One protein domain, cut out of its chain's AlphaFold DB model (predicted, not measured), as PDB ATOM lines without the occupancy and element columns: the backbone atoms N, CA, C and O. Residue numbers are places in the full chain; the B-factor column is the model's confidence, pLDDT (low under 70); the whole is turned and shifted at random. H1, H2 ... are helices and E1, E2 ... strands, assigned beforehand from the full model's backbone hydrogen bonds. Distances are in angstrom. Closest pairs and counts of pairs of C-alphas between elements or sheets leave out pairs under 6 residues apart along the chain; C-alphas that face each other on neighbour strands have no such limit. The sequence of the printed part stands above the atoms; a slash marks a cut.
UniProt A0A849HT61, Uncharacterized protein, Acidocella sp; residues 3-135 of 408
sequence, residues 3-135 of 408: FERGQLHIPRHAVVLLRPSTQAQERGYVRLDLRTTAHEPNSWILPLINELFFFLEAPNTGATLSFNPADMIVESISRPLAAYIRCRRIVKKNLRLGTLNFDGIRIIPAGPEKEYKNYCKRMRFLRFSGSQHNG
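Overview. This is residues 3 to 135 of the 408 residues of an uncharacterized protein of Acidocella sp (UniProt A0A849HT61). Two strongly twisted sheets lie face to face as a sandwich, five strands against four, and the chain passes back and forth between them. H2 crosses the larger sheet on the face turned away from the smaller one; H4, with the short H3 next to it, lies beside the end of E9, and H1 sits at one corner. The printed part has 133 residues, with named elements in the order E1 E2 H1 E3 E4 E5 E6 E7 H2 H3 E8 E9 H4; the sheets E7 E2 E5 E9 E8 and E1 E6 E3 E4 are antiparallel throughout. The class is mixed, helices and strands; the whole is compact, with a radius of gyration of the C-alphas of 14.0 A and spans of 34 by 32 by 28 A.

Arrangement. Start at E1, residues 7 to 10, an edge strand antiparallel to E6, residues 63 to 66, with N 8 and O 65 within hydrogen-bond range at 2.8 A. In the other sheet find E2, residues 15 to 20, with antiparallel neighbours E7, residues 72 to 76, and E5, residues 53 to 57; N 17 and O 75 are 2.9 A apart, N 18 and O 54 2.7 A. H1, residues 22 to 27, only grazes both sheets. E3, residues 29 to 36, and E4, residues 42 to 47, form a hairpin, with N 32 and O 44 at 2.8 A; E3 also neighbours E6, with N 35 and O 64 at 2.9 A. H2, residues 79 to 91, is on the larger sheet, making two layers, a helix on one face of a sheet. Its height over the sheet is 9.8 A; it lies over E2 and E5, across the strands, at 80 degrees to E2 on the local plane. H3, residues 95 to 98, touches H4, residues 113 to 128, closest at the C-alphas of Gly 98 and Cys 120, 4.7 A; both only graze the larger sheet. E8, residues 100 to 102, and E9, residues 105 to 110, form a hairpin, with N 100 and O 107 at 2.9 A; E9 also neighbours E5, with N 55 and O 108 at 2.8 A. Every O i to N i+4 pair is within hydrogen-bond range in H1, H2 and H4; H3 is too short for one.

Along the chain. Find C-alpha 7 at (89.731, 169.214, 43.590), where E1 begins. E3, the longest strand, runs 21.9 A from C-alpha 29 at (105.701, 169.985, 34.889). E2 and E9 each measure 16.2 A, and H2 19.0 A. H4 runs 22.4 A to C-alpha 128 at (104.458, 169.683, 14.747).

Size, cuts and confidence. The C-alphas farthest apart, of Pro 80 and Ser 129, are 38.1 A from each other. The printed part has no cut, and the links between its named elements are tight. Mean pLDDT of the printed part is 76.1; it is under 70 at residues 3 to 6, 37 to 42, 89 to 97 and 128 to 135.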
ATOM      1  N   PHE A   3      87.558 174.293  47.429       52.47
ATOM      2  CA  PHE A   3      88.804 173.540  47.368       52.47
ATOM      3  C   PHE A   3      88.709 172.429  48.407       52.47
ATOM      4  O   PHE A   3      88.969 172.650  49.585       52.47
ATOM      5  N   GLU A   4      88.277 171.246  47.982       49.59
ATOM      6  CA  GLU A   4      88.206 170.070  48.848       49.59
ATOM      7  C   GLU A   4      89.109 168.983  48.270       49.59
ATOM      8  O   GLU A   4      88.994 168.617  47.103       49.59
ATOM      9  N   ARG A   5      90.039 168.473  49.090       56.56
ATOM     10  CA  ARG A   5      90.884 167.301  48.780       56.56
ATOM     11  C   ARG A   5      91.602 167.354  47.414       56.56
ATOM     12  O   ARG A   5      91.686 166.347  46.721       56.56
ATOM     13  N   GLY A   6      92.124 168.521  47.017       61.72
ATOM     14  CA  GLY A   6      92.862 168.685  45.753       61.72
ATOM     15  C   GLY A   6      91.988 168.768  44.499       61.72
ATOM     16  O   GLY A   6      92.518 168.742  43.390       61.72
ATOM     17  N   GLN A   7      90.668 168.899  44.663       75.06
ATOM     18  CA  GLN A   7      89.731 169.214  43.590       75.06
ATOM     19  C   GLN A   7      89.292 170.675  43.687       75.06
ATOM     20  O   GLN A   7      88.804 171.143  44.716       75.06
ATOM     21  N   LEU A   8      89.448 171.397  42.583       79.69
ATOM     22  CA  LEU A   8      89.015 172.774  42.414       79.69
ATOM     23  C   LEU A   8      87.833 172.812  41.451       79.69
ATOM     24  O   LEU A   8      87.982 172.533  40.260       79.69
ATOM     25  N   HIS A   9      86.670 173.231  41.951       83.50
ATOM     26  CA  HIS A   9      85.531 173.520  41.087       83.50
ATOM     27  C   HIS A   9      85.626 174.937  40.506       83.50
ATOM     28  O   HIS A   9      85.697 175.931  41.239       83.50
ATOM     29  N   ILE A  10      85.599 175.019  39.178       79.75
ATOM     30  CA  ILE A  10      85.738 176.238  38.386       79.75
ATOM     31  C   ILE A  10      84.388 176.534  37.722       79.75
ATOM     32  O   ILE A  10      84.000 175.843  36.774       79.75
ATOM     33  N   PRO A  11      83.654 177.556  38.206       79.31
ATOM     34  CA  PRO A  11      82.366 177.932  37.638       79.31
ATOM     35  C   PRO A  11      82.481 178.410  36.189       79.31
ATOM     36  O   PRO A  11      83.524 178.908  35.755       79.31
ATOM     37  N   ARG A  12      81.358 178.364  35.463       79.75
ATOM     38  CA  ARG A  12      81.248 179.010  34.149       79.75
ATOM     39  C   ARG A  12      81.633 180.485  34.251       79.75
ATOM     40  O   ARG A  12      81.268 181.182  35.195       79.75
ATOM     41  N   HIS A  13      82.378 180.952  33.259       78.00
ATOM     42  CA  HIS A  13      82.956 182.289  33.171       78.00
ATOM     43  C   HIS A  13      83.943 182.652  34.292       78.00
ATOM     44  O   HIS A  13      84.323 183.824  34.379       78.00
ATOM     45  N   ALA A  14      84.402 181.706  35.112       79.94
ATOM     46  CA  ALA A  14      85.466 181.976  36.067       79.94
ATOM     47  C   ALA A  14      86.836 182.028  35.376       79.94
ATOM     48  O   ALA A  14      87.060 181.430  34.315       79.94
ATOM     49  N   VAL A  15      87.746 182.771  36.002       83.25
ATOM     50  CA  VAL A  15      89.170 182.748  35.687       83.25
ATOM     51  C   VAL A  15      89.923 182.540  36.990       83.25
ATOM     52  O   VAL A  15      89.619 183.194  37.989       83.25
ATOM     53  N   VAL A  16      90.879 181.620  36.976       87.44
ATOM     54  CA  VAL A  16      91.752 181.337  38.117       87.44
ATOM     55  C   VAL A  16      93.203 181.465  37.691       87.44
ATOM     56  O   VAL A  16      93.558 181.150  36.554       87.44
ATOM     57  N   LEU A  17      94.030 181.959  38.602       88.31
ATOM     58  CA  LEU A  17      95.471 181.997  38.451       88.31
ATOM     59  C   LEU A  17      96.057 180.717  39.051       88.31
ATOM     60  O   LEU A  17      95.747 180.344  40.177       88.31
ATOM     61  N   LEU A  18      96.898 180.058  38.268       89.50
ATOM     62  CA  LEU A  18      97.626 178.848  38.600       89.50
ATOM     63  C   LEU A  18      99.114 179.202  38.686       89.50
ATOM     64  O   LEU A  18      99.742 179.509  37.665       89.50
ATOM     65  N   ARG A  19      99.672 179.179  39.896       89.75
ATOM     66  CA  ARG A  19     101.102 179.388  40.145       89.75
ATOM     67  C   ARG A  19     101.764 178.058  40.489       89.75
ATOM     68  O   ARG A  19     101.449 177.491  41.534       89.75
ATOM     69  N   PRO A  20     102.664 177.540  39.645       88.81
ATOM     70  CA  PRO A  20     103.389 176.319  39.969       88.81
ATOM     71  C   PRO A  20     104.296 176.519  41.190       88.81
ATOM     72  O   PRO A  20     104.889 177.588  41.344       88.81
ATOM     73  N   SER A  21     104.415 175.501  42.042       87.00
ATOM     74  CA  SER A  21     105.329 175.519  43.192       87.00
ATOM     75  C   SER A  21     106.786 175.314  42.766       87.00
ATOM     76  O   SER A  21     107.052 174.813  41.674       87.00
ATOM     77  N   THR A  22     107.746 175.638  43.639       82.62
ATOM     78  CA  THR A  22     109.179 175.386  43.389       82.62
ATOM     79  C   THR A  22     109.453 173.915  43.074       82.62
ATOM     80  O   THR A  22     110.159 173.616  42.118       82.62
ATOM     81  N   GLN A  23     108.810 172.994  43.796       80.38
ATOM     82  CA  GLN A  23     108.939 171.555  43.558       80.38
ATOM     83  C   GLN A  23     108.446 171.158  42.158       80.38
ATOM     84  O   GLN A  23     109.096 170.386  41.451       80.38
ATOM     85  N   ALA A  24     107.305 171.700  41.728       81.38
ATOM     86  CA  ALA A  24     106.808 171.439  40.385       81.38
ATOM     87  C   ALA A  24     107.728 172.041  39.316       81.38
ATOM     88  O   ALA A  24     107.948 171.403  38.286       81.38
ATOM     89  N   GLN A  25     108.286 173.232  39.565       79.56
ATOM     90  CA  GLN A  25     109.245 173.899  38.677       79.56
ATOM     91  C   GLN A  25     110.532 173.086  38.513       79.56
ATOM     92  O   GLN A  25     110.983 172.899  37.384       79.56
ATOM     93  N   GLU A  26     111.068 172.527  39.599       75.69
ATOM     94  CA  GLU A  26     112.215 171.607  39.567       75.69
ATOM     95  C   GLU A  26     111.903 170.345  38.755       75.69
ATOM     96  O   GLU A  26     112.703 169.918  37.920       75.69
ATOM     97  N   ARG A  27     110.700 169.783  38.930       75.88
ATOM     98  CA  ARG A  27     110.210 168.653  38.129       75.88
ATOM     99  C   ARG A  27     109.948 169.032  36.662       75.88
ATOM    100  O   ARG A  27     109.959 168.176  35.779       75.88
ATOM    101  N   GLY A  28     109.705 170.311  36.382       75.06
ATOM    102  CA  GLY A  28     109.455 170.864  35.052       75.06
ATOM    103  C   GLY A  28     108.031 170.667  34.522       75.06
ATOM    104  O   GLY A  28     107.771 170.980  33.360       75.06
ATOM    105  N   TYR A  29     107.092 170.152  35.320       78.69
ATOM    106  CA  TYR A  29     105.701 169.985  34.889       78.69
ATOM    107  C   TYR A  29     104.702 169.858  36.051       78.69
ATOM    108  O   TYR A  29     105.048 169.385  37.135       78.69
ATOM    109  N   VAL A  30     103.429 170.184  35.794       80.38
ATOM    110  CA  VAL A  30     102.283 169.891  36.682       80.38
ATOM    111  C   VAL A  30     101.332 168.921  35.993       80.38
ATOM    112  O   VAL A  30     101.011 169.109  34.821       80.38
ATOM    113  N   ARG A  31     100.857 167.900  36.716       78.62
ATOM    114  CA  ARG A  31      99.747 167.060  36.254       78.62
ATOM    115  C   ARG A  31      98.418 167.678  36.680       78.62
ATOM    116  O   ARG A  31      98.248 168.026  37.844       78.62
ATOM    117  N   LEU A  32      97.497 167.792  35.733       81.00
ATOM    118  CA  LEU A  32      96.164 168.344  35.920       81.00
ATOM    119  C   LEU A  32      95.137 167.347  35.391       81.00
ATOM    120  O   LEU A  32      95.098 167.102  34.197       81.00
ATOM    121  N   ASP A  33      94.275 166.799  36.232       78.56
ATOM    122  CA  ASP A  33      93.163 165.974  35.769       78.56
ATOM    123  C   ASP A  33      91.932 166.865  35.610       78.56
ATOM    124  O   ASP A  33      91.375 167.382  36.583       78.56
ATOM    125  N   LEU A  34      91.543 167.104  34.360       77.44
ATOM    126  CA  LEU A  34      90.466 168.020  34.018       77.44
ATOM    127  C   LEU A  34      89.197 167.238  33.699       77.44
ATOM    128  O   LEU A  34      89.165 166.463  32.746       77.44
ATOM    129  N   ARG A  35      88.142 167.476  34.477       78.06
ATOM    130  CA  ARG A  35      86.820 166.887  34.266       78.06
ATOM    131  C   ARG A  35      85.825 167.971  33.880       78.06
ATOM    132  O   ARG A  35      85.683 168.971  34.585       78.06
ATOM    133  N   THR A  36      85.113 167.757  32.782       74.44
ATOM    134  CA  THR A  36      83.958 168.574  32.396       74.44
ATOM    135  C   THR A  36      82.675 167.775  32.591       74.44
ATOM    136  O   THR A  36      82.697 166.613  32.987       74.44
ATOM    137  N   THR A  37      81.530 168.410  32.355       67.62
ATOM    138  CA  THR A  37      80.233 167.715  32.385       67.62
ATOM    139  C   THR A  37      80.013 166.820  31.164       67.62
ATOM    140  O   THR A  37      79.165 165.938  31.229       67.62
ATOM    141  N   ALA A  38      80.765 167.028  30.078       65.56
ATOM    142  CA  ALA A  38      80.583 166.331  28.808       65.56
ATOM    143  C   ALA A  38      81.534 165.138  28.610       65.56
ATOM    144  O   ALA A  38      81.237 164.261  27.801       65.56
ATOM    145  N   HIS A  39      82.660 165.086  29.329       64.88
ATOM    146  CA  HIS A  39      83.707 164.089  29.103       64.88
ATOM    147  C   HIS A  39      84.308 163.543  30.402       64.88
ATOM    148  O   HIS A  39      84.329 164.212  31.440       64.88
ATOM    149  N   GLU A  40      84.829 162.316  30.320       66.06
ATOM    150  CA  GLU A  40      85.630 161.706  31.381       66.06
ATOM    151  C   GLU A  40      86.892 162.531  31.702       66.06
ATOM    152  O   GLU A  40      87.336 163.337  30.874       66.06
ATOM    153  N   PRO A  41      87.470 162.372  32.913       66.75
ATOM    154  CA  PRO A  41      88.668 163.098  33.310       66.75
ATOM    155  C   PRO A  41      89.802 162.867  32.314       66.75
ATOM    156  O   PRO A  41      90.202 161.734  32.063       66.75
ATOM    157  N   ASN A  42      90.355 163.951  31.782       67.12
ATOM    158  CA  ASN A  42      91.527 163.888  30.926       67.12
ATOM    159  C   ASN A  42      92.755 164.343  31.723       67.12
ATOM    160  O   ASN A  42      92.780 165.471  32.227       67.12
ATOM    161  N   SER A  43      93.764 163.477  31.845       70.19
ATOM    162  CA  SER A  43      95.027 163.799  32.515       70.19
ATOM    163  C   SER A  43      95.917 164.645  31.615       70.19
ATOM    164  O   SER A  43      96.340 164.235  30.540       70.19
ATOM    165  N   TRP A  44      96.218 165.852  32.069       70.56
ATOM    166  CA  TRP A  44      97.019 166.839  31.370       70.56
ATOM    167  C   TRP A  44      98.364 166.989  32.028       70.56
ATOM    168  O   TRP A  44      98.487 166.926  33.249       70.56
ATOM    169  N   ILE A  45      99.359 167.298  31.208       71.44
ATOM    170  CA  ILE A  45     100.640 167.785  31.691       71.44
ATOM    171  C   ILE A  45     100.823 169.204  31.216       71.44
ATOM    172  O   ILE A  45     100.804 169.496  30.020       71.44
ATOM    173  N   LEU A  46     100.977 170.080  32.194       78.00
ATOM    174  CA  LEU A  46     101.294 171.472  32.011       78.00
ATOM    175  C   LEU A  46     102.815 171.617  32.114       78.00
ATOM    176  O   LEU A  46     103.348 171.582  33.226       78.00
ATOM    177  N   PRO A  47     103.535 171.720  30.986       75.94
ATOM    178  CA  PRO A  47     104.976 171.901  31.025       75.94
ATOM    179  C   PRO A  47     105.304 173.269  31.622       75.94
ATOM    180  O   PRO A  47     104.708 174.281  31.244       75.94
ATOM    181  N   LEU A  48     106.267 173.307  32.534       77.25
ATOM    182  CA  LEU A  48     106.657 174.529  33.224       77.25
ATOM    183  C   LEU A  48     107.955 175.088  32.655       77.25
ATOM    184  O   LEU A  48     108.884 174.347  32.356       77.25
ATOM    185  N   ILE A  49     108.028 176.407  32.502       75.50
ATOM    186  CA  ILE A  49     109.267 177.108  32.157       75.50
ATOM    187  C   ILE A  49     109.430 178.233  33.160       75.50
ATOM    188  O   ILE A  49     108.673 179.197  33.085       75.50
ATOM    189  N   ASN A  50     110.445 178.124  34.017       76.75
ATOM    190  CA  ASN A  50     110.929 179.201  34.876       76.75
ATOM    191  C   ASN A  50     109.788 179.962  35.592       76.75
ATOM    192  O   ASN A  50     109.035 179.374  36.356       76.75
ATOM    193  N   GLU A  51     109.628 181.261  35.334       79.62
ATOM    194  CA  GLU A  51     108.683 182.145  36.016       79.62
ATOM    195  C   GLU A  51     107.299 182.174  35.348       79.62
ATOM    196  O   GLU A  51     106.463 183.031  35.660       79.62
ATOM    197  N   LEU A  52     107.020 181.251  34.420       84.69
ATOM    198  CA  LEU A  52     105.690 181.143  33.838       84.69
ATOM    199  C   LEU A  52     104.668 180.658  34.865       84.69
ATOM    200  O   LEU A  52     104.840 179.659  35.563       84.69
ATOM    201  N   PHE A  53     103.538 181.348  34.855       88.00
ATOM    202  CA  PHE A  53     102.304 180.979  35.522       88.00
ATOM    203  C   PHE A  53     101.181 180.900  34.489       88.00
ATOM    204  O   PHE A  53     101.355 181.245  33.314       88.00
ATOM    205  N   PHE A  54     100.010 180.426  34.902       89.06
ATOM    206  CA  PHE A  54      98.934 180.133  33.963       89.06
ATOM    207  C   PHE A  54      97.609 180.696  34.441       89.06
ATOM    208  O   PHE A  54      97.294 180.676  35.622       89.06
ATOM    209  N   PHE A  55      96.802 181.171  33.504       88.00
ATOM    210  CA  PHE A  55      95.401 181.471  33.754       88.00
ATOM    211  C   PHE A  55      94.550 180.346  33.201       88.00
ATOM    212  O   PHE A  55      94.659 180.025  32.018       88.00
ATOM    213  N   LEU A  56      93.685 179.775  34.028       86.38
ATOM    214  CA  LEU A  56      92.661 178.857  33.562       86.38
ATOM    215  C   LEU A  56      91.348 179.621  33.429       86.38
ATOM    216  O   LEU A  56      90.832 180.176  34.398       86.38
ATOM    217  N   GLU A  57      90.816 179.655  32.212       85.94
ATOM    218  CA  GLU A  57      89.507 180.211  31.902       85.94
ATOM    219  C   GLU A  57      88.526 179.102  31.538       85.94
ATOM    220  O   GLU A  57      88.816 178.262  30.685       85.94
ATOM    221  N   ALA A  58      87.327 179.176  32.105       81.94
ATOM    222  CA  ALA A  58      86.216 178.287  31.788       81.94
ATOM    223  C   ALA A  58      85.082 179.102  31.123       81.94
ATOM    224  O   ALA A  58      84.072 179.412  31.752       81.94
ATOM    225  N   PRO A  59      85.268 179.595  29.880       72.12
ATOM    226  CA  PRO A  59      84.393 180.580  29.246       72.12
ATOM    227  C   PRO A  59      82.959 180.106  29.035       72.12
ATOM    228  O   PRO A  59      82.076 180.938  29.157       72.12
ATOM    229  N   ASN A  60      82.730 178.830  28.718       73.50
ATOM    230  CA  ASN A  60      81.407 178.327  28.319       73.50
ATOM    231  C   ASN A  60      80.971 177.087  29.120       73.50
ATOM    232  O   ASN A  60      79.799 176.723  29.116       73.50
ATOM    233  N   THR A  61      81.902 176.443  29.818       71.50
ATOM    234  CA  THR A  61      81.712 175.179  30.537       71.50
ATOM    235  C   THR A  61      82.205 175.339  31.973       71.50
ATOM    236  O   THR A  61      83.061 176.174  32.242       71.50
ATOM    237  N   GLY A  62      81.598 174.622  32.922       77.44
ATOM    238  CA  GLY A  62      82.163 174.473  34.266       77.44
ATOM    239  C   GLY A  62      83.155 173.312  34.262       77.44
ATOM    240  O   GLY A  62      83.008 172.397  33.449       77.44
ATOM    241  N   ALA A  63      84.143 173.345  35.151       79.00
ATOM    242  CA  ALA A  63      85.187 172.327  35.213       79.00
ATOM    243  C   ALA A  63      85.496 171.933  36.650       79.00
ATOM    244  O   ALA A  63      85.474 172.780  37.541       79.00
ATOM    245  N   THR A  64      85.866 170.677  36.861       82.56
ATOM    246  CA  THR A  64      86.552 170.255  38.079       82.56
ATOM    247  C   THR A  64      87.984 169.911  37.710       82.56
ATOM    248  O   THR A  64      88.232 169.054  36.865       82.56
ATOM    249  N   LEU A  65      88.921 170.623  38.320       82.25
ATOM    250  CA  LEU A  65      90.351 170.431  38.145       82.25
ATOM    251  C   LEU A  65      90.886 169.669  39.355       82.25
ATOM    252  O   LEU A  65      90.765 170.168  40.468       82.25
ATOM    253  N   SER A  66      91.494 168.506  39.147       81.88
ATOM    254  CA  SER A  66      92.195 167.772  40.207       81.88
ATOM    255  C   SER A  66      93.700 167.846  39.980       81.88
ATOM    256  O   SER A  66      94.163 167.728  38.848       81.88
ATOM    257  N   PHE A  67      94.471 168.083  41.033       82.31
ATOM    258  CA  PHE A  67      95.930 168.161  40.959       82.31
ATOM    259  C   PHE A  67      96.542 167.916  42.340       82.31
ATOM    260  O   PHE A  67      95.848 167.999  43.353       82.31
ATOM    261  N   ASN A  68      97.844 167.628  42.397       82.62
ATOM    262  CA  ASN A  68      98.553 167.545  43.672       82.62
ATOM    263  C   ASN A  68      98.689 168.956  44.277       82.62
ATOM    264  O   ASN A  68      99.372 169.790  43.679       82.62
ATOM    265  N   PRO A  69      98.105 169.242  45.457       81.19
ATOM    266  CA  PRO A  69      98.163 170.575  46.060       81.19
ATOM    267  C   PRO A  69      99.586 171.086  46.327       81.19
ATOM    268  O   PRO A  69      99.798 172.293  46.352       81.19
ATOM    269  N   ALA A  70     100.570 170.190  46.483       83.81
ATOM    270  CA  ALA A  70     101.975 170.567  46.645       83.81
ATOM    271  C   ALA A  70     102.603 171.135  45.358       83.81
ATOM    272  O   ALA A  70     103.598 171.855  45.417       83.81
ATOM    273  N   ASP A  71     102.025 170.844  44.189       84.19
ATOM    274  CA  ASP A  71     102.581 171.232  42.893       84.19
ATOM    275  C   ASP A  71     102.111 172.614  42.417       84.19
ATOM    276  O   ASP A  71     102.704 173.191  41.502       84.19
ATOM    277  N   MET A  72     101.022 173.148  42.978       87.12
ATOM    278  CA  MET A  72     100.376 174.333  42.419       87.12
ATOM    279  C   MET A  72      99.559 175.110  43.452       87.12
ATOM    280  O   MET A  72      98.699 174.564  44.135       87.12
ATOM    281  N   ILE A  73      99.780 176.419  43.491       87.06
ATOM    282  CA  ILE A  73      98.971 177.383  44.232       87.06
ATOM    283  C   ILE A  73      97.891 177.921  43.291       87.06
ATOM    284  O   ILE A  73      98.168 178.279  42.141       87.06
ATOM    285  N   VAL A  74      96.655 177.983  43.779       86.50
ATOM    286  CA  VAL A  74      95.511 178.508  43.030       86.50
ATOM    287  C   VAL A  74      95.013 179.781  43.685       86.50
ATOM    288  O   VAL A  74      94.661 179.788  44.861       86.50
ATOM    289  N   GLU A  75      94.916 180.841  42.893       86.81
ATOM    290  CA  GLU A  75      94.416 182.140  43.330       86.81
ATOM    291  C   GLU A  75      93.188 182.540  42.506       86.81
ATOM    292  O   GLU A  75      93.161 182.451  41.272       86.81
ATOM    293  N   SER A  76      92.146 183.023  43.183       79.56
ATOM    294  CA  SER A  76      91.022 183.660  42.504       79.56
ATOM    295  C   SER A  76      91.406 185.059  42.046       79.56
ATOM    296  O   SER A  76      91.930 185.836  42.841       79.56
ATOM    297  N   ILE A  77      91.076 185.418  40.808       81.31
ATOM    298  CA  ILE A  77      91.289 186.780  40.313       81.31
ATOM    299  C   ILE A  77      89.974 187.553  40.196       81.31
ATOM    300  O   ILE A  77      88.904 186.980  39.975       81.31
ATOM    301  N   SER A  78      90.048 188.877  40.344       79.38
ATOM    302  CA  SER A  78      88.876 189.754  40.290       79.38
ATOM    303  C   SER A  78      88.229 189.768  38.895       79.38
ATOM    304  O   SER A  78      88.900 189.604  37.872       79.38
ATOM    305  N   ARG A  79      86.911 190.007  38.830       76.56
ATOM    306  CA  ARG A  79      86.169 190.102  37.554       76.56
ATOM    307  C   ARG A  79      86.757 191.141  36.577       76.56
ATOM    308  O   ARG A  79      86.842 190.816  35.392       76.56
ATOM    309  N   PRO A  80      87.208 192.336  37.016       78.88
ATOM    310  CA  PRO A  80      87.865 193.295  36.126       78.88
ATOM    311  C   PRO A  80      89.170 192.764  35.520       78.88
ATOM    312  O   PRO A  80      89.389 192.898  34.316       78.88
ATOM    313  N   LEU A  81      90.012 192.097  36.319       76.62
ATOM    314  CA  LEU A  81      91.260 191.507  35.828       76.62
ATOM    315  C   LEU A  81      90.987 190.350  34.853       76.62
ATOM    316  O   LEU A  81      91.634 190.248  33.810       76.62
ATOM    317  N   ALA A  82      89.976 189.528  35.140       77.62
ATOM    318  CA  ALA A  82      89.504 188.492  34.227       77.62
ATOM    319  C   ALA A  82      89.023 189.075  32.881       77.62
ATOM    320  O   ALA A  82      89.361 188.544  31.822       77.62
ATOM    321  N   ALA A  83      88.276 190.185  32.896       76.12
ATOM    322  CA  ALA A  83      87.843 190.873  31.678       76.12
ATOM    323  C   ALA A  83      89.033 191.430  30.876       76.12
ATOM    324  O   ALA A  83      89.106 191.238  29.661       76.12
ATOM    325  N   TYR A  84      90.013 192.034  31.555       79.06
ATOM    326  CA  TYR A  84      91.246 192.517  30.928       79.06
ATOM    327  C   TYR A  84      92.023 191.393  30.223       79.06
ATOM    328  O   TYR A  84      92.431 191.552  29.070       79.06
ATOM    329  N   ILE A  85      92.190 190.236  30.875       73.19
ATOM    330  CA  ILE A  85      92.879 189.068  30.297       73.19
ATOM    331  C   ILE A  85      92.170 188.594  29.021       73.19
ATOM    332  O   ILE A  85      92.828 188.376  27.994       73.19
ATOM    333  N   ARG A  86      90.830 188.519  29.040       72.56
ATOM    334  CA  ARG A  86      90.021 188.155  27.863       72.56
ATOM    335  C   ARG A  86      90.238 189.119  26.700       72.56
ATOM    336  O   ARG A  86      90.488 188.665  25.582       72.56
ATOM    337  N   CYS A  87      90.204 190.427  26.957       72.31
ATOM    338  CA  CYS A  87      90.410 191.457  25.938       72.31
ATOM    339  C   CYS A  87      91.833 191.422  25.362       72.31
ATOM    340  O   CYS A  87      92.015 191.395  24.144       72.31
ATOM    341  N   ARG A  88      92.857 191.320  26.219       71.31
ATOM    342  CA  ARG A  88      94.271 191.253  25.806       71.31
ATOM    343  C   ARG A  88      94.547 190.084  24.850       71.31
ATOM    344  O   ARG A  88      95.385 190.196  23.952       71.31
ATOM    345  N   ARG A  89      93.816 188.977  25.007       65.81
ATOM    346  CA  ARG A  89      93.902 187.778  24.157       65.81
ATOM    347  C   ARG A  89      93.312 187.962  22.761       65.81
ATOM    348  O   ARG A  89      93.828 187.381  21.807       65.81
ATOM    349  N   ILE A  90      92.241 188.743  22.634       60.41
ATOM    350  CA  ILE A  90      91.638 189.066  21.331       60.41
ATOM    351  C   ILE A  90      92.649 189.852  20.484       60.41
ATOM    352  O   ILE A  90      92.796 189.577  19.295       60.41
ATOM    353  N   VAL A  91      93.409 190.738  21.132       55.50
ATOM    354  CA  VAL A  91      94.354 191.659  20.487       55.50
ATOM    355  C   VAL A  91      95.703 191.000  20.151       55.50
ATOM    356  O   VAL A  91      96.256 191.242  19.080       55.50
ATOM    357  N   LYS A  92      96.257 190.126  21.006       60.69
ATOM    358  CA  LYS A  92      97.570 189.494  20.745       60.69
ATOM    359  C   LYS A  92      97.440 188.109  20.096       60.69
ATOM    360  O   LYS A  92      97.306 187.106  20.795       60.69
ATOM    361  N   LYS A  93      97.623 188.018  18.768       55.03
ATOM    362  CA  LYS A  93      97.687 186.735  18.018       55.03
ATOM    363  C   LYS A  93      98.666 185.713  18.627       55.03
ATOM    364  O   LYS A  93      98.347 184.528  18.669       55.03
ATOM    365  N   ASN A  94      99.802 186.165  19.167       53.97
ATOM    366  CA  ASN A  94     100.806 185.294  19.796       53.97
ATOM    367  C   ASN A  94     100.274 184.536  21.026       53.97
ATOM    368  O   ASN A  94     100.704 183.407  21.245       53.97
ATOM    369  N   LEU A  95      99.284 185.087  21.753       56.38
ATOM    370  CA  LEU A  95      98.663 184.420  22.909       56.38
ATOM    371  C   LEU A  95      98.000 183.081  22.543       56.38
ATOM    372  O   LEU A  95      97.940 182.169  23.368       56.38
ATOM    373  N   ARG A  96      97.551 182.924  21.291       61.69
ATOM    374  CA  ARG A  96      96.846 181.723  20.815       61.69
ATOM    375  C   ARG A  96      97.755 180.504  20.651       61.69
ATOM    376  O   ARG A  96      97.278 179.386  20.792       61.69
ATOM    377  N   LEU A  97      99.045 180.707  20.373       62.94
ATOM    378  CA  LEU A  97      99.990 179.621  20.076       62.94
ATOM    379  C   LEU A  97     100.383 178.816  21.323       62.94
ATOM    380  O   LEU A  97     100.538 177.601  21.238       62.94
ATOM    381  N   GLY A  98     100.518 179.484  22.472       70.56
ATOM    382  CA  GLY A  98     100.803 178.840  23.758       70.56
ATOM    383  C   GLY A  98      99.556 178.414  24.540       70.56
ATOM    384  O   GLY A  98      99.669 177.660  25.499       70.56
ATOM    385  N   THR A  99      98.363 178.877  24.160       78.75
ATOM    386  CA  THR A  99      97.136 178.507  24.877       78.75
ATOM    387  C   THR A  99      96.818 177.031  24.646       78.75
ATOM    388  O   THR A  99      96.708 176.577  23.502       78.75
ATOM    389  N   LEU A 100      96.628 176.299  25.738       77.94
ATOM    390  CA  LEU A 100      96.082 174.949  25.715       77.94
ATOM    391  C   LEU A 100      94.554 175.044  25.801       77.94
ATOM    392  O   LEU A 100      94.031 175.849  26.571       77.94
ATOM    393  N   ASN A 101      93.840 174.270  24.987       79.06
ATOM    394  CA  ASN A 101      92.381 174.320  24.903       79.06
ATOM    395  C   ASN A 101      91.799 172.904  24.962       79.06
ATOM    396  O   ASN A 101      92.313 172.013  24.278       79.06
ATOM    397  N   PHE A 102      90.758 172.721  25.773       70.88
ATOM    398  CA  PHE A 102      90.038 171.466  25.951       70.88
ATOM    399  C   PHE A 102      88.609 171.701  26.368       70.88
ATOM    400  O   PHE A 102      88.374 172.291  27.415       70.88
ATOM    401  N   ASP A 103      87.676 171.209  25.563       70.81
ATOM    402  CA  ASP A 103      86.254 171.207  25.896       70.81
ATOM    403  C   ASP A 103      85.745 172.555  26.453       70.81
ATOM    404  O   ASP A 103      85.112 172.687  27.504       70.81
ATOM    405  N   GLY A 104      86.158 173.621  25.767       75.00
ATOM    406  CA  GLY A 104      85.847 174.995  26.138       75.00
ATOM    407  C   GLY A 104      86.740 175.597  27.226       75.00
ATOM    408  O   GLY A 104      86.761 176.818  27.326       75.00
ATOM    409  N   ILE A 105      87.517 174.815  27.977       80.44
ATOM    410  CA  ILE A 105      88.468 175.269  29.003       80.44
ATOM    411  C   ILE A 105      89.789 175.669  28.362       80.44
ATOM    412  O   ILE A 105      90.288 175.030  27.436       80.44
ATOM    413  N   ARG A 106      90.380 176.756  28.857       84.06
ATOM    414  CA  ARG A 106      91.591 177.347  28.290       84.06
ATOM    415  C   ARG A 106      92.632 177.551  29.371       84.06
ATOM    416  O   ARG A 106      92.351 178.248  30.335       84.06
ATOM    417  N   ILE A 107      93.833 177.020  29.172       84.94
ATOM    418  CA  ILE A 107      94.994 177.302  30.021       84.94
ATOM    419  C   ILE A 107      95.936 178.213  29.239       84.94
ATOM    420  O   ILE A 107      96.447 177.852  28.176       84.94
ATOM    421  N   ILE A 108      96.121 179.427  29.743       85.81
ATOM    422  CA  ILE A 108      96.812 180.521  29.070       85.81
ATOM    423  C   ILE A 108      98.115 180.801  29.825       85.81
ATOM    424  O   ILE A 108      98.049 181.274  30.958       85.81
ATOM    425  N   PRO A 109      99.290 180.555  29.223       86.75
ATOM    426  CA  PRO A 109     100.562 180.884  29.855       86.75
ATOM    427  C   PRO A 109     100.760 182.402  29.933       86.75
ATOM    428  O   PRO A 109     100.405 183.138  29.006       86.75
ATOM    429  N   ALA A 110     101.364 182.868  31.019       84.50
ATOM    430  CA  ALA A 110     101.717 184.259  31.265       84.50
ATOM    431  C   ALA A 110     103.009 184.351  32.090       84.50
ATOM    432  O   ALA A 110     103.330 183.456  32.863       84.50
ATOM    433  N   GLY A 111     103.762 185.430  31.894       85.94
ATOM    434  CA  GLY A 111     105.052 185.662  32.544       85.94
ATOM    435  C   GLY A 111     105.980 186.500  31.659       85.94
ATOM    436  O   GLY A 111     105.493 187.142  30.714       85.94
ATOM    437  N   PRO A 112     107.293 186.513  31.944       85.94
ATOM    438  CA  PRO A 112     108.276 187.283  31.183       85.94
ATOM    439  C   PRO A 112     108.262 186.952  29.682       85.94
ATOM    440  O   PRO A 112     108.133 185.795  29.275       85.94
ATOM    441  N   GLU A 113     108.429 187.962  28.819       81.94
ATOM    442  CA  GLU A 113     108.265 187.802  27.362       81.94
ATOM    443  C   GLU A 113     109.228 186.768  26.754       81.94
ATOM    444  O   GLU A 113     108.840 185.991  25.876       81.94
ATOM    445  N   LYS A 114     110.475 186.734  27.235       82.81
ATOM    446  CA  LYS A 114     111.498 185.775  26.795       82.81
ATOM    447  C   LYS A 114     111.052 184.331  27.042       82.81
ATOM    448  O   LYS A 114     111.155 183.486  26.151       82.81
ATOM    449  N   GLU A 115     110.514 184.062  28.224       83.38
ATOM    450  CA  GLU A 115     110.061 182.734  28.646       83.38
ATOM    451  C   GLU A 115     108.781 182.334  27.926       83.38
ATOM    452  O   GLU A 115     108.672 181.224  27.408       83.38
ATOM    453  N   TYR A 116     107.862 183.285  27.772       82.31
ATOM    454  CA  TYR A 116     106.641 183.111  27.000       82.31
ATOM    455  C   TYR A 116     106.923 182.725  25.535       82.31
ATOM    456  O   TYR A 116     106.329 181.785  24.996       82.31
ATOM    457  N   LYS A 117     107.857 183.422  24.870       81.94
ATOM    458  CA  LYS A 117     108.277 183.091  23.496       81.94
ATOM    459  C   LYS A 117     108.906 181.698  23.425       81.94
ATOM    460  O   LYS A 117     108.611 180.946  22.494       81.94
ATOM    461  N   ASN A 118     109.725 181.341  24.413       79.12
ATOM    462  CA  ASN A 118     110.344 180.021  24.511       79.12
ATOM    463  C   ASN A 118     109.289 178.910  24.673       79.12
ATOM    464  O   ASN A 118     109.321 177.916  23.946       79.12
ATOM    465  N   TYR A 119     108.292 179.121  25.537       80.81
ATOM    466  CA  TYR A 119     107.136 178.238  25.691       80.81
ATOM    467  C   TYR A 119     106.389 178.037  24.372       80.81
ATOM    468  O   TYR A 119     106.180 176.908  23.934       80.81
ATOM    469  N   CYS A 120     106.042 179.126  23.681       80.69
ATOM    470  CA  CYS A 120     105.308 179.052  22.418       80.69
ATOM    471  C   CYS A 120     106.083 178.303  21.328       80.69
ATOM    472  O   CYS A 120     105.487 177.525  20.583       80.69
ATOM    473  N   LYS A 121     107.406 178.507  21.240       78.19
ATOM    474  CA  LYS A 121     108.268 177.773  20.303       78.19
ATOM    475  C   LYS A 121     108.191 176.263  20.555       78.19
ATOM    476  O   LYS A 121     108.092 175.495  19.603       78.19
ATOM    477  N   ARG A 122     108.165 175.846  21.823       75.38
ATOM    478  CA  ARG A 122     108.104 174.428  22.221       75.38
ATOM    479  C   ARG A 122     106.740 173.815  22.013       75.38
ATOM    480  O   ARG A 122     106.652 172.730  21.460       75.38
ATOM    481  N   MET A 123     105.679 174.534  22.361       77.56
ATOM    482  CA  MET A 123     104.324 174.076  22.075       77.56
ATOM    483  C   MET A 123     104.096 173.901  20.575       77.56
ATOM    484  O   MET A 123     103.476 172.926  20.168       77.56
ATOM    485  N   ARG A 124     104.632 174.801  19.738       76.62
ATOM    486  CA  ARG A 124     104.588 174.640  18.279       76.62
ATOM    487  C   ARG A 124     105.335 173.387  17.831       76.62
ATOM    488  O   ARG A 124     104.831 172.665  16.984       76.62
ATOM    489  N   PHE A 125     106.502 173.135  18.410       70.56
ATOM    490  CA  PHE A 125     107.305 171.961  18.096       70.56
ATOM    491  C   PHE A 125     106.616 170.652  18.496       70.56
ATOM    492  O   PHE A 125     106.505 169.760  17.668       70.56
ATOM    493  N   LEU A 126     106.045 170.578  19.702       70.88
ATOM    494  CA  LEU A 126     105.243 169.429  20.128       70.88
ATOM    495  C   LEU A 126     104.010 169.214  19.247       70.88
ATOM    496  O   LEU A 126     103.656 168.080  18.961       70.88
ATOM    497  N   ARG A 127     103.345 170.287  18.800       73.44
ATOM    498  CA  ARG A 127     102.244 170.168  17.831       73.44
ATOM    499  C   ARG A 127     102.732 169.623  16.494       73.44
ATOM    500  O   ARG A 127     102.076 168.759  15.930       73.44
ATOM    501  N   PHE A 128     103.869 170.118  16.010       68.00
ATOM    502  CA  PHE A 128     104.458 169.683  14.747       68.00
ATOM    503  C   PHE A 128     104.864 168.204  14.778       68.00
ATOM    504  O   PHE A 128     104.569 167.482  13.834       68.00
ATOM    505  N   SER A 129     105.460 167.734  15.875       63.28
ATOM    506  CA  SER A 129     105.830 166.325  16.043       63.28
ATOM    507  C   SER A 129     104.658 165.422  16.443       63.28
ATOM    508  O   SER A 129     104.867 164.255  16.746       63.28
ATOM    509  N   GLY A 130     103.430 165.946  16.541       65.44
ATOM    510  CA  GLY A 130     102.268 165.217  17.058       65.44
ATOM    511  C   GLY A 130     102.292 164.968  18.573       65.44
ATOM    512  O   GLY A 130     101.307 164.497  19.131       65.44
ATOM    513  N   SER A 131     103.370 165.313  19.287       64.12
ATOM    514  CA  SER A 131     103.546 165.118  20.741       64.12
ATOM    515  C   SER A 131     102.844 166.181  21.595       64.12
ATOM    516  O   SER A 131     103.290 166.506  22.695       64.12
ATOM    517  N   GLN A 132     101.769 166.782  21.094       67.19
ATOM    518  CA  GLN A 132     101.013 167.784  21.837       67.19
ATOM    519  C   GLN A 132     100.325 167.141  23.052       67.19
ATOM    520  O   GLN A 132      99.704 166.090  22.933       67.19
ATOM    521  N   HIS A 133     100.402 167.791  24.216       60.38
ATOM    522  CA  HIS A 133      99.877 167.265  25.488       60.38
ATOM    523  C   HIS A 133      98.378 166.938  25.478       60.38
ATOM    524  O   HIS A 133      97.929 166.108  26.252       60.38
ATOM    525  N   ASN A 134      97.608 167.586  24.604       57.47
ATOM    526  CA  ASN A 134      96.178 167.348  24.406       57.47
ATOM    527  C   ASN A 134      95.879 166.568  23.112       57.47
ATOM    528  O   ASN A 134      94.747 166.582  22.621       57.47
ATOM    529  N   GLY A 135      96.898 165.954  22.517       63.94
ATOM    530  CA  GLY A 135      96.791 165.166  21.298       63.94
ATOM    531  C   GLY A 135      96.233 163.784  21.584       63.94
ATOM    532  O   GLY A 135      96.233 163.335  22.726       63.94
TER     533      GLY A 135